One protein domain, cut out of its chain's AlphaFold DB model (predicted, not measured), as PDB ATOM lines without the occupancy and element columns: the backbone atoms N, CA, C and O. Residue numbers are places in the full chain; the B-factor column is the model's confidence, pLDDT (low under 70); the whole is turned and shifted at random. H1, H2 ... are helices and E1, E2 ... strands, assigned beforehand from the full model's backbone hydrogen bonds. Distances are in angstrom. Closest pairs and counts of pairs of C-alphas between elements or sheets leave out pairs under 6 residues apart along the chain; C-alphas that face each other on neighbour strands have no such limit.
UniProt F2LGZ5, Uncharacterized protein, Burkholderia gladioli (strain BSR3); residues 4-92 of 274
ATOM      1  N   VAL A   4     179.629 166.018 138.202       95.31
ATOM      2  CA  VAL A   4     178.912 164.755 138.387       95.31
ATOM      3  C   VAL A   4     177.420 165.039 138.337       95.31
ATOM      4  O   VAL A   4     176.935 165.946 139.015       95.31
ATOM      5  N   LYS A   5     176.687 164.255 137.544       94.50
ATOM      6  CA  LYS A   5     175.225 164.322 137.474       94.50
ATOM      7  C   LYS A   5     174.601 163.293 138.407       94.50
ATOM      8  O   LYS A   5     174.942 162.114 138.364       94.50
ATOM      9  N   ILE A   6     173.660 163.740 139.225       92.06
ATOM     10  CA  ILE A   6     172.982 162.936 140.236       92.06
ATOM     11  C   ILE A   6     171.478 163.050 140.013       92.06
ATOM     12  O   ILE A   6     170.895 164.122 140.134       92.06
ATOM     13  N   ASN A   7     170.832 161.928 139.705       89.62
ATOM     14  CA  ASN A   7     169.378 161.868 139.566       89.62
ATOM     15  C   ASN A   7     168.694 162.064 140.938       89.62
ATOM     16  O   ASN A   7     168.973 161.320 141.882       89.62
ATOM     17  N   LEU A   8     167.815 163.062 141.058       87.94
ATOM     18  CA  LEU A   8     167.071 163.371 142.289       87.94
ATOM     19  C   LEU A   8     165.669 162.731 142.327       87.94
ATOM     20  O   LEU A   8     164.886 163.010 143.240       87.94
ATOM     21  N   GLY A   9     165.338 161.903 141.335       84.25
ATOM     22  CA  GLY A   9     163.991 161.404 141.076       84.25
ATOM     23  C   GLY A   9     163.132 162.408 140.300       84.25
ATOM     24  O   GLY A   9     163.498 163.569 140.135       84.25
ATOM     25  N   PHE A  10     161.973 161.951 139.816       84.56
ATOM     26  CA  PHE A  10     160.953 162.792 139.161       84.56
ATOM     27  C   PHE A  10     161.445 163.599 137.945       84.56
ATOM     28  O   PHE A  10     160.909 164.660 137.639       84.56
ATOM     29  N   GLY A  11     162.457 163.089 137.238       85.69
ATOM     30  CA  GLY A  11     163.021 163.741 136.052       85.69
ATOM     31  C   GLY A  11     163.969 164.906 136.353       85.69
ATOM     32  O   GLY A  11     164.410 165.572 135.421       85.69
ATOM     33  N   GLU A  12     164.314 165.145 137.619       90.69
ATOM     34  CA  GLU A  12     165.238 166.208 138.018       90.69
ATOM     35  C   GLU A  12     166.649 165.668 138.255       90.69
ATOM     36  O   GLU A  12     166.854 164.548 138.741       90.69
ATOM     37  N   GLN A  13     167.645 166.485 137.916       93.62
ATOM     38  CA  GLN A  13     169.056 166.141 138.073       93.62
ATOM     39  C   GLN A  13     169.786 167.262 138.809       93.62
ATOM     40  O   GLN A  13     169.602 168.439 138.513       93.62
ATOM     41  N   ALA A  14     170.631 166.896 139.767       94.25
ATOM     42  CA  ALA A  14     171.614 167.795 140.349       94.25
ATOM     43  C   ALA A  14     172.950 167.619 139.637       94.25
ATOM     44  O   ALA A  14     173.431 166.498 139.475       94.25
ATOM     45  N   ILE A  15     173.568 168.728 139.258       95.62
ATOM     46  CA  ILE A  15     174.940 168.767 138.774       95.62
ATOM     47  C   ILE A  15     175.803 169.305 139.906       95.62
ATOM     48  O   ILE A  15     175.621 170.439 140.352       95.62
ATOM     49  N   LEU A  16     176.725 168.474 140.378       95.00
ATOM     50  CA  LEU A  16     177.739 168.855 141.351       95.00
ATOM     51  C   LEU A  16     178.999 169.202 140.586       95.00
ATOM     52  O   LEU A  16     179.401 168.459 139.696       95.00
ATOM     53  N   SER A  17     179.622 170.314 140.939       94.56
ATOM     54  CA  SER A  17     180.885 170.740 140.345       94.56
ATOM     55  C   SER A  17     181.826 171.250 141.423       94.56
ATOM     56  O   SER A  17     181.388 171.849 142.408       94.56
ATOM     57  N   ASP A  18     183.113 170.973 141.236       92.44
ATOM     58  CA  ASP A  18     184.169 171.493 142.099       92.44
ATOM     59  C   ASP A  18     184.257 173.020 141.970       92.44
ATOM     60  O   ASP A  18     184.404 173.555 140.865       92.44
ATOM     61  N   ASN A  19     184.148 173.722 143.097       84.00
ATOM     62  CA  ASN A  19     184.228 175.175 143.172       84.00
ATOM     63  C   ASN A  19     185.684 175.615 143.408       84.00
ATOM     64  O   ASN A  19     186.006 176.267 144.399       84.00
ATOM     65  N   ALA A  20     186.582 175.229 142.496       72.00
ATOM     66  CA  ALA A  20     188.022 175.492 142.603       72.00
ATOM     67  C   ALA A  20     188.384 176.990 142.530       72.00
ATOM     68  O   ALA A  20     189.473 177.409 142.919       72.00
ATOM     69  N   SER A  21     187.471 177.816 142.032       66.81
ATOM     70  CA  SER A  21     187.586 179.269 141.997       66.81
ATOM     71  C   SER A  21     186.624 179.838 143.027       66.81
ATOM     72  O   SER A  21     185.454 179.486 142.974       66.81
ATOM     73  N   SER A  22     187.100 180.715 143.917       64.00
ATOM     74  CA  SER A  22     186.372 181.408 145.001       64.00
ATOM     75  C   SER A  22     185.223 182.318 144.512       64.00
ATOM     76  O   SER A  22     185.108 183.482 144.901       64.00
ATOM     77  N   GLY A  23     184.394 181.811 143.605       71.12
ATOM     78  CA  GLY A  23     183.284 182.490 142.977       71.12
ATOM     79  C   GLY A  23     182.214 182.796 144.007       71.12
ATOM     80  O   GLY A  23     181.855 181.957 144.835       71.12
ATOM     81  N   ILE A  24     181.713 184.025 143.937       82.88
ATOM     82  CA  ILE A  24     180.654 184.540 144.797       82.88
ATOM     83  C   ILE A  24     179.462 183.582 144.739       82.88
ATOM     84  O   ILE A  24     178.913 183.295 143.670       82.88
ATOM     85  N   TRP A  25     179.058 183.082 145.903       88.31
ATOM     86  CA  TRP A  25     177.918 182.187 146.001       88.31
ATOM     87  C   TRP A  25     176.639 182.984 145.740       88.31
ATOM     88  O   TRP A  25     176.295 183.900 146.485       88.31
ATOM     89  N   THR A  26     175.943 182.662 144.652       91.75
ATOM     90  CA  THR A  26     174.665 183.304 144.342       91.75
ATOM     91  C   THR A  26     173.576 182.767 145.272       91.75
ATOM     92  O   THR A  26     173.621 181.609 145.699       91.75
ATOM     93  N   ALA A  27     172.540 183.570 145.540       93.88
ATOM     94  CA  ALA A  27     171.372 183.116 146.302       93.88
ATOM     95  C   ALA A  27     170.732 181.857 145.681       93.88
ATOM     96  O   ALA A  27     170.261 180.973 146.398       93.88
ATOM     97  N   LYS A  28     170.799 181.734 144.347       94.31
ATOM     98  CA  LYS A  28     170.346 180.553 143.608       94.31
ATOM     99  C   LYS A  28     171.156 179.304 143.963       94.31
ATOM    100  O   LYS A  28     170.557 178.280 144.268       94.31
ATOM    101  N   HIS A  29     172.489 179.384 143.986       94.06
ATOM    102  CA  HIS A  29     173.332 178.249 144.384       94.06
ATOM    103  C   HIS A  29     173.058 177.818 145.827       94.06
ATOM    104  O   HIS A  29     172.993 176.625 146.113       94.06
ATOM    105  N   GLN A  30     172.837 178.774 146.736       94.56
ATOM    106  CA  GLN A  30     172.491 178.458 148.121       94.56
ATOM    107  C   GLN A  30     171.128 177.752 148.227       94.56
ATOM    108  O   GLN A  30     170.971 176.821 149.019       94.56
ATOM    109  N   GLN A  31     170.139 178.178 147.435       95.94
ATOM    110  CA  GLN A  31     168.826 177.539 147.382       95.94
ATOM    111  C   GLN A  31     168.905 176.123 146.800       95.94
ATOM    112  O   GLN A  31     168.376 175.194 147.410       95.94
ATOM    113  N   ASP A  32     169.609 175.941 145.681       95.69
ATOM    114  CA  ASP A  32     169.802 174.629 145.057       95.69
ATOM    115  C   ASP A  32     170.588 173.683 145.985       95.69
ATOM    116  O   ASP A  32     170.215 172.521 146.128       95.69
ATOM    117  N   ALA A  33     171.599 174.172 146.713       94.94
ATOM    118  CA  ALA A  33     172.314 173.387 147.722       94.94
ATOM    119  C   ALA A  33     171.399 172.938 148.877       94.94
ATOM    120  O   ALA A  33     171.438 171.774 149.284       94.94
ATOM    121  N   LYS A  34     170.541 173.829 149.397       95.19
ATOM    122  CA  LYS A  34     169.554 173.480 150.437       95.19
ATOM    123  C   LYS A  34     168.555 172.442 149.936       95.19
ATOM    124  O   LYS A  34     168.271 171.474 150.642       95.19
ATOM    125  N   GLU A  35     168.031 172.628 148.727       94.31
ATOM    126  CA  GLU A  35     167.084 171.689 148.131       94.31
ATOM    127  C   GLU A  35     167.734 170.324 147.893       94.31
ATOM    128  O   GLU A  35     167.164 169.297 148.264       94.31
ATOM    129  N   PHE A  36     168.948 170.310 147.355       94.62
ATOM    130  CA  PHE A  36     169.726 169.101 147.157       94.62
ATOM    131  C   PHE A  36     169.972 168.351 148.464       94.62
ATOM    132  O   PHE A  36     169.731 167.155 148.518       94.62
ATOM    133  N   LEU A  37     170.373 169.033 149.543       93.56
ATOM    134  CA  LEU A  37     170.579 168.393 150.848       93.56
ATOM    135  C   LEU A  37     169.279 167.839 151.446       93.56
ATOM    136  O   LEU A  37     169.307 166.806 152.112       93.56
ATOM    137  N   ARG A  38     168.141 168.504 151.205       90.69
ATOM    138  CA  ARG A  38     166.813 168.033 151.634       90.69
ATOM    139  C   ARG A  38     166.382 166.781 150.870       90.69
ATOM    140  O   ARG A  38     165.756 165.899 151.446       90.69
ATOM    141  N   ARG A  39     166.691 166.735 149.574       87.69
ATOM    142  CA  ARG A  39     166.300 165.663 148.650       87.69
ATOM    143  C   ARG A  39     167.363 164.592 148.475       87.69
ATOM    144  O   ARG A  39     167.112 163.625 147.761       87.69
ATOM    145  N   TRP A  40     168.528 164.773 149.097       85.25
ATOM    146  CA  TRP A  40     169.647 163.851 149.001       85.25
ATOM    147  C   TRP A  40     169.135 162.452 149.333       85.25
ATOM    148  O   TRP A  40     168.655 162.244 150.457       85.25
ATOM    149  N   PRO A  41     169.152 161.515 148.370       71.06
ATOM    150  CA  PRO A  41     168.473 160.253 148.571       71.06
ATOM    151  C   PRO A  41     169.145 159.520 149.724       71.06
ATOM    152  O   PRO A  41     170.346 159.263 149.689       71.06
ATOM    153  N   ARG A  42     168.370 159.177 150.755       68.12
ATOM    154  CA  ARG A  42     168.880 158.414 151.906       68.12
ATOM    155  C   ARG A  42     169.262 156.973 151.542       68.12
ATOM    156  O   ARG A  42     169.812 156.275 152.377       68.12
ATOM    157  N   THR A  43     168.953 156.534 150.324       53.03
ATOM    158  CA  THR A  43     168.999 155.134 149.889       53.03
ATOM    159  C   THR A  43     170.041 154.859 148.800       53.03
ATOM    160  O   THR A  43     169.964 153.829 148.134       53.03
ATOM    161  N   ARG A  44     171.008 155.761 148.568       68.31
ATOM    162  CA  ARG A  44     172.101 155.488 147.618       68.31
ATOM    163  C   ARG A  44     173.117 154.517 148.213       68.31
ATOM    164  O   ARG A  44     173.376 154.529 149.412       68.31
ATOM    165  N   SER A  45     173.696 153.683 147.351       73.94
ATOM    166  CA  SER A  45     174.803 152.811 147.732       73.94
ATOM    167  C   SER A  45     176.014 153.661 148.108       73.94
ATOM    168  O   SER A  45     176.386 154.577 147.377       73.94
ATOM    169  N   VAL A  46     176.681 153.302 149.207       74.19
ATOM    170  CA  VAL A  46     177.951 153.910 149.644       74.19
ATOM    171  C   VAL A  46     179.008 153.893 148.525       74.19
ATOM    172  O   VAL A  46     179.880 154.759 148.474       74.19
ATOM    173  N   HIS A  47     178.925 152.928 147.603       73.25
ATOM    174  CA  HIS A  47     179.837 152.813 146.463       73.25
ATOM    175  C   HIS A  47     179.688 153.987 145.483       73.25
ATOM    176  O   HIS A  47     180.693 154.609 145.139       73.25
ATOM    177  N   ASP A  48     178.453 154.355 145.127       85.44
ATOM    178  CA  ASP A  48     178.184 155.469 144.207       85.44
ATOM    179  C   ASP A  48     178.709 156.791 144.782       85.44
ATOM    180  O   ASP A  48     179.299 157.609 144.080       85.44
ATOM    181  N   GLU A  49     178.538 156.993 146.090       87.25
ATOM    182  CA  GLU A  49     178.972 158.212 146.773       87.25
ATOM    183  C   GLU A  49     180.499 158.347 146.801       87.25
ATOM    184  O   GLU A  49     181.037 159.435 146.571       87.25
ATOM    185  N   ARG A  50     181.215 157.239 147.029       87.00
ATOM    186  CA  ARG A  50     182.683 157.212 146.948       87.00
ATOM    187  C   ARG A  50     183.171 157.509 145.537       87.00
ATOM    188  O   ARG A  50     184.163 158.221 145.373       87.00
ATOM    189  N   ASP A  51     182.478 157.007 144.523       89.56
ATOM    190  CA  ASP A  51     182.812 157.289 143.129       89.56
ATOM    191  C   ASP A  51     182.595 158.760 142.780       89.56
ATOM    192  O   ASP A  51     183.441 159.355 142.110       89.56
ATOM    193  N   TYR A  52     181.545 159.389 143.309       90.62
ATOM    194  CA  TYR A  52     181.329 160.828 143.147       90.62
ATOM    195  C   TYR A  52     182.435 161.653 143.801       90.62
ATOM    196  O   TYR A  52     182.955 162.572 143.168       90.62
ATOM    197  N   LEU A  53     182.853 161.314 145.025       90.25
ATOM    198  CA  LEU A  53     183.964 162.003 145.692       90.25
ATOM    199  C   LEU A  53     185.276 161.881 144.907       90.25
ATOM    200  O   LEU A  53     186.017 162.861 144.810       90.25
ATOM    201  N   ARG A  54     185.548 160.712 144.314       90.69
ATOM    202  CA  ARG A  54     186.719 160.498 143.449       90.69
ATOM    203  C   ARG A  54     186.643 161.332 142.173       90.69
ATOM    204  O   ARG A  54     187.613 162.001 141.825       90.69
ATOM    205  N   GLN A  55     185.489 161.347 141.507       92.00
ATOM    206  CA  GLN A  55     185.272 162.142 140.294       92.00
ATOM    207  C   GLN A  55     185.403 163.644 140.566       92.00
ATOM    208  O   GLN A  55     186.047 164.350 139.795       92.00
ATOM    209  N   LEU A  56     184.871 164.115 141.697       91.50
ATOM    210  CA  LEU A  56     184.980 165.502 142.159       91.50
ATOM    211  C   LEU A  56     186.356 165.836 142.760       91.50
ATOM    212  O   LEU A  56     186.556 166.962 143.200       91.50
ATOM    213  N   ARG A  57     187.299 164.880 142.779       92.50
ATOM    214  CA  ARG A  57     188.658 165.020 143.339       92.50
ATOM    215  C   ARG A  57     188.687 165.467 144.807       92.50
ATOM    216  O   ARG A  57     189.657 166.063 145.257       92.50
ATOM    217  N   LEU A  58     187.648 165.134 145.572       86.00
ATOM    218  CA  LEU A  58     187.548 165.474 146.993       86.00
ATOM    219  C   LEU A  58     188.256 164.455 147.903       86.00
ATOM    220  O   LEU A  58     188.616 164.786 149.025       86.00
ATOM    221  N   SER A  59     188.468 163.218 147.450       73.56
ATOM    222  CA  SER A  59     188.796 162.084 148.330       73.56
ATOM    223  C   SER A  59     190.169 162.114 149.014       73.56
ATOM    224  O   SER A  59     190.331 161.447 150.030       73.56
ATOM    225  N   THR A  60     191.165 162.824 148.479       62.75
ATOM    226  CA  THR A  60     192.547 162.766 149.001       62.75
ATOM    227  C   THR A  60     192.883 163.880 149.988       62.75
ATOM    228  O   THR A  60     193.730 163.687 150.851       62.75
ATOM    229  N   GLU A  61     192.218 165.031 149.892       68.75
ATOM    230  CA  GLU A  61     192.559 166.222 150.688       68.75
ATOM    231  C   GLU A  61     191.397 166.717 151.555       68.75
ATOM    232  O   GLU A  61     191.591 167.502 152.486       68.75
ATOM    233  N   TYR A  62     190.167 166.266 151.286       78.50
ATOM    234  CA  TYR A  62     189.000 166.736 152.014       78.50
ATOM    235  C   TYR A  62     188.708 165.871 153.242       78.50
ATOM    236  O   TYR A  62     187.961 164.901 153.175       78.50
ATOM    237  N   ASN A  63     189.269 166.274 154.382       82.88
ATOM    238  CA  ASN A  63     188.953 165.702 155.688       82.88
ATOM    239  C   ASN A  63     188.344 166.780 156.606       82.88
ATOM    240  O   ASN A  63     189.078 167.451 157.337       82.88
ATOM    241  N   PRO A  64     187.025 167.043 156.522       81.56
ATOM    242  CA  PRO A  64     186.399 168.026 157.393       81.56
ATOM    243  C   PRO A  64     186.466 167.566 158.853       81.56
ATOM    244  O   PRO A  64     186.173 166.414 159.169       81.56
ATOM    245  N   LEU A  65     186.832 168.483 159.754       83.12
ATOM    246  CA  LEU A  65     186.919 168.207 161.188       83.12
ATOM    247  C   LEU A  65     185.598 167.617 161.707       83.12
ATOM    248  O   LEU A  65     184.532 168.203 161.519       83.12
ATOM    249  N   GLY A  66     185.684 166.460 162.366       81.62
ATOM    250  CA  GLY A  66     184.535 165.788 162.976       81.62
ATOM    251  C   GLY A  66     183.688 164.930 162.030       81.62
ATOM    252  O   GLY A  66     182.648 164.432 162.451       81.62
ATOM    253  N   VAL A  67     184.107 164.728 160.778       82.31
ATOM    254  CA  VAL A  67     183.448 163.798 159.849       82.31
ATOM    255  C   VAL A  67     184.322 162.563 159.666       82.31
ATOM    256  O   VAL A  67     185.513 162.673 159.387       82.31
ATOM    257  N   ASN A  68     183.738 161.374 159.812       77.06
ATOM    258  CA  ASN A  68     184.441 160.130 159.522       77.06
ATOM    259  C   ASN A  68     184.710 160.039 158.011       77.06
ATOM    260  O   ASN A  68     183.771 160.031 157.218       77.06
ATOM    261  N   SER A  69     185.976 159.941 157.607       74.50
ATOM    262  CA  SER A  69     186.383 159.845 156.198       74.50
ATOM    263  C   SER A  69     185.836 158.601 155.484       74.50
ATOM    264  O   SER A  69     185.719 158.588 154.259       74.50
ATOM    265  N   CYS A  70     185.442 157.565 156.234       78.94
ATOM    266  CA  CYS A  70     184.780 156.381 155.689       78.94
ATOM    267  C   CYS A  70     183.313 156.628 155.291       78.94
ATOM    268  O   CYS A  70     182.781 155.857 154.483       78.94
ATOM    269  N   ASP A  71     182.687 157.683 155.827       86.19
ATOM    270  CA  ASP A  71     181.320 158.112 155.524       86.19
ATOM    271  C   ASP A  71     181.331 159.110 154.352       86.19
ATOM    272  O   ASP A  71     181.444 160.336 154.498       86.19
ATOM    273  N   ALA A  72     181.239 158.548 153.144       87.81
ATOM    274  CA  ALA A  72     181.211 159.307 151.898       87.81
ATOM    275  C   ALA A  72     180.020 160.280 151.842       87.81
ATOM    276  O   ALA A  72     180.148 161.400 151.337       87.81
ATOM    277  N   SER A  73     178.891 159.880 152.426       89.06
ATOM    278  CA  SER A  73     177.660 160.658 152.487       89.06
ATOM    279  C   SER A  73     177.855 161.924 153.320       89.06
ATOM    280  O   SER A  73     177.557 163.036 152.869       89.06
ATOM    281  N   ALA A  74     178.413 161.785 154.526       88.62
ATOM    282  CA  ALA A  74     178.710 162.920 155.396       88.62
ATOM    283  C   ALA A  74     179.756 163.861 154.780       88.62
ATOM    284  O   ALA A  74     179.582 165.085 154.819       88.62
ATOM    285  N   SER A  75     180.787 163.304 154.140       90.56
ATOM    286  CA  SER A  75     181.812 164.077 153.428       90.56
ATOM    287  C   SER A  75     181.211 164.921 152.299       90.56
ATOM    288  O   SER A  75     181.423 166.134 152.253       90.56
ATOM    289  N   LEU A  76     180.382 164.333 151.430       91.12
ATOM    290  CA  LEU A  76     179.750 165.065 150.328       91.12
ATOM    291  C   LEU A  76     178.814 166.174 150.839       91.12
ATOM    292  O   LEU A  76     178.850 167.305 150.348       91.12
ATOM    293  N   ARG A  77     178.004 165.885 151.870       92.31
ATOM    294  CA  ARG A  77     177.119 166.885 152.494       92.31
ATOM    295  C   ARG A  77     177.909 168.042 153.098       92.31
ATOM    296  O   ARG A  77     177.485 169.190 152.974       92.31
ATOM    297  N   SER A  78     179.042 167.755 153.737       93.38
ATOM    298  CA  SER A  78     179.936 168.778 154.284       93.38
ATOM    299  C   SER A  78     180.529 169.654 153.175       93.38
ATOM    300  O   SER A  78     180.522 170.884 153.285       93.38
ATOM    301  N   ALA A  79     180.940 169.053 152.052       92.88
ATOM    302  CA  ALA A  79     181.494 169.782 150.910       92.88
ATOM    303  C   ALA A  79     180.468 170.738 150.275       92.88
ATOM    304  O   ALA A  79     180.798 171.880 149.956       92.88
ATOM    305  N   VAL A  80     179.204 170.316 150.172       93.81
ATOM    306  CA  VAL A  80     178.103 171.178 149.709       93.81
ATOM    307  C   VAL A  80     177.802 172.297 150.712       93.81
ATOM    308  O   VAL A  80     177.665 173.452 150.321       93.81
ATOM    309  N   ARG A  81     177.733 171.993 152.016       93.56
ATOM    310  CA  ARG A  81     177.455 173.000 153.063       93.56
ATOM    311  C   ARG A  81     178.543 174.063 153.175       93.56
ATOM    312  O   ARG A  81     178.228 175.221 153.418       93.56
ATOM    313  N   SER A  82     179.802 173.664 153.007       91.44
ATOM    314  CA  SER A  82     180.961 174.561 153.052       91.44
ATOM    315  C   SER A  82     181.187 175.339 151.752       91.44
ATOM    316  O   SER A  82     182.094 176.163 151.697       91.44
ATOM    317  N   GLY A  83     180.387 175.092 150.707       91.81
ATOM    318  CA  GLY A  83     180.510 175.772 149.415       91.81
ATOM    319  C   GLY A  83     181.700 175.322 148.566       91.81
ATOM    320  O   GLY A  83     181.977 175.939 147.537       91.81
ATOM    321  N   LYS A  84     182.384 174.234 148.954       91.75
ATOM    322  CA  LYS A  84     183.415 173.594 148.121       91.75
ATOM    323  C   LYS A  84     182.827 172.938 146.879       91.75
ATOM    324  O   LYS A  84     183.496 172.843 145.858       91.75
ATOM    325  N   LEU A  85     181.575 172.497 146.966       93.94
ATOM    326  CA  LEU A  85     180.814 172.027 145.820       93.94
ATOM    327  C   LEU A  85     179.702 173.010 145.484       93.94
ATOM    328  O   LEU A  85     178.886 173.360 146.339       93.94
ATOM    329  N   THR A  86     179.636 173.386 144.212       94.94
ATOM    330  CA  THR A  86     178.487 174.104 143.666       94.94
ATOM    331  C   THR A  86     177.460 173.091 143.189       94.94
ATOM    332  O   THR A  86     177.798 172.129 142.493       94.94
ATOM    333  N   VAL A  87     176.203 173.319 143.565       95.75
ATOM    334  CA  VAL A  87     175.066 172.495 143.161       95.75
ATOM    335  C   VAL A  87     174.162 173.312 142.253       95.75
ATOM    336  O   VAL A  87     173.751 174.413 142.615       95.75
ATOM    337  N   VAL A  88     173.842 172.750 141.091       96.31
ATOM    338  CA  VAL A  88     172.840 173.289 140.168       96.31
ATOM    339  C   VAL A  88     171.775 172.226 139.961       96.31
ATOM    340  O   VAL A  88     172.096 171.109 139.558       96.31
ATOM    341  N   ILE A  89     170.514 172.555 140.245       95.62
ATOM    342  CA  ILE A  89     169.397 171.637 139.992       95.62
ATOM    343  C   ILE A  89     168.786 171.970 138.632       95.62
ATOM    344  O   ILE A  89     168.139 173.006 138.453       95.62
ATOM    345  N   GLU A  90     168.973 171.066 137.674       95.12
ATOM    346  CA  GLU A  90     168.283 171.093 136.390       95.12
ATOM    347  C   GLU A  90     166.854 170.587 136.596       95.12
ATOM    348  O   GLU A  90     166.587 169.386 136.708       95.12
ATOM    349  N   ARG A  91     165.927 171.542 136.673       90.81
ATOM    350  CA  ARG A  91     164.491 171.281 136.647       90.81
ATOM    351  C   ARG A  91     164.095 171.214 135.180       90.81
ATOM    352  O   ARG A  91     164.139 172.239 134.498       90.81
ATOM    353  N   MET A  92     163.754 170.024 134.684       82.44
ATOM    354  CA  MET A  92     163.118 169.909 133.371       82.44
ATOM    355  C   MET A  92     161.913 170.855 133.385       82.44
ATOM    356  O   MET A  92     161.097 170.742 134.310       82.44
TER     357      MET A  92
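AT A GLANCE: This is residues 4 to 92 of the 274 residues of an uncharacterized protein of Burkholderia gladioli (strain BSR3) (UniProt F2LGZ5). A small antiparallel sheet, E1 E2 E3, has three helices over one face and its other face bare: H1 crosses the strands, H2 is over E1, and H3 stands up over E3. The printed part has 89 residues, with E1, E2, H1, H2, H3 and E3 along the chain; the class is mixed. It is compact, radius of gyration of the C-alphas 12.4 A, spanning 33 by 31 by 21 A.

HOW THE PARTS SIT: E2, residues 12 to 18, forms a hairpin with E1, residues 4 to 9; N 6 and O 14, 2.8 A apart, are within hydrogen-bond range. E2 also neighbours E3, residues 85 to 90, antiparallel, with N 15 and O 88 at 2.8 A. H1, residues 27 to 39, is on the sheet; its closest C-alphas to E3 are Ala 33 and Val 87, 5.4 A. H3, residues 72 to 81, touches H2, residues 46 to 55, closest at C-alphas 72 and 50, 5.6 A. Every O i to N i+4 pair in H1, H2 and H3 is within range.

IN THESE COORDINATES: E1 begins at C-alpha 4 (178.912, 164.755, 138.387); E3 ends at C-alpha 90 (168.283, 171.093, 136.390). E2 measures 20.1 A, H1 18.3 A.

THE WHOLE: The printed part has no cut. The link H2 to H3 is long. Residues 21 to 22, 42 to 44 and 60 to 61 are under pLDDT 70.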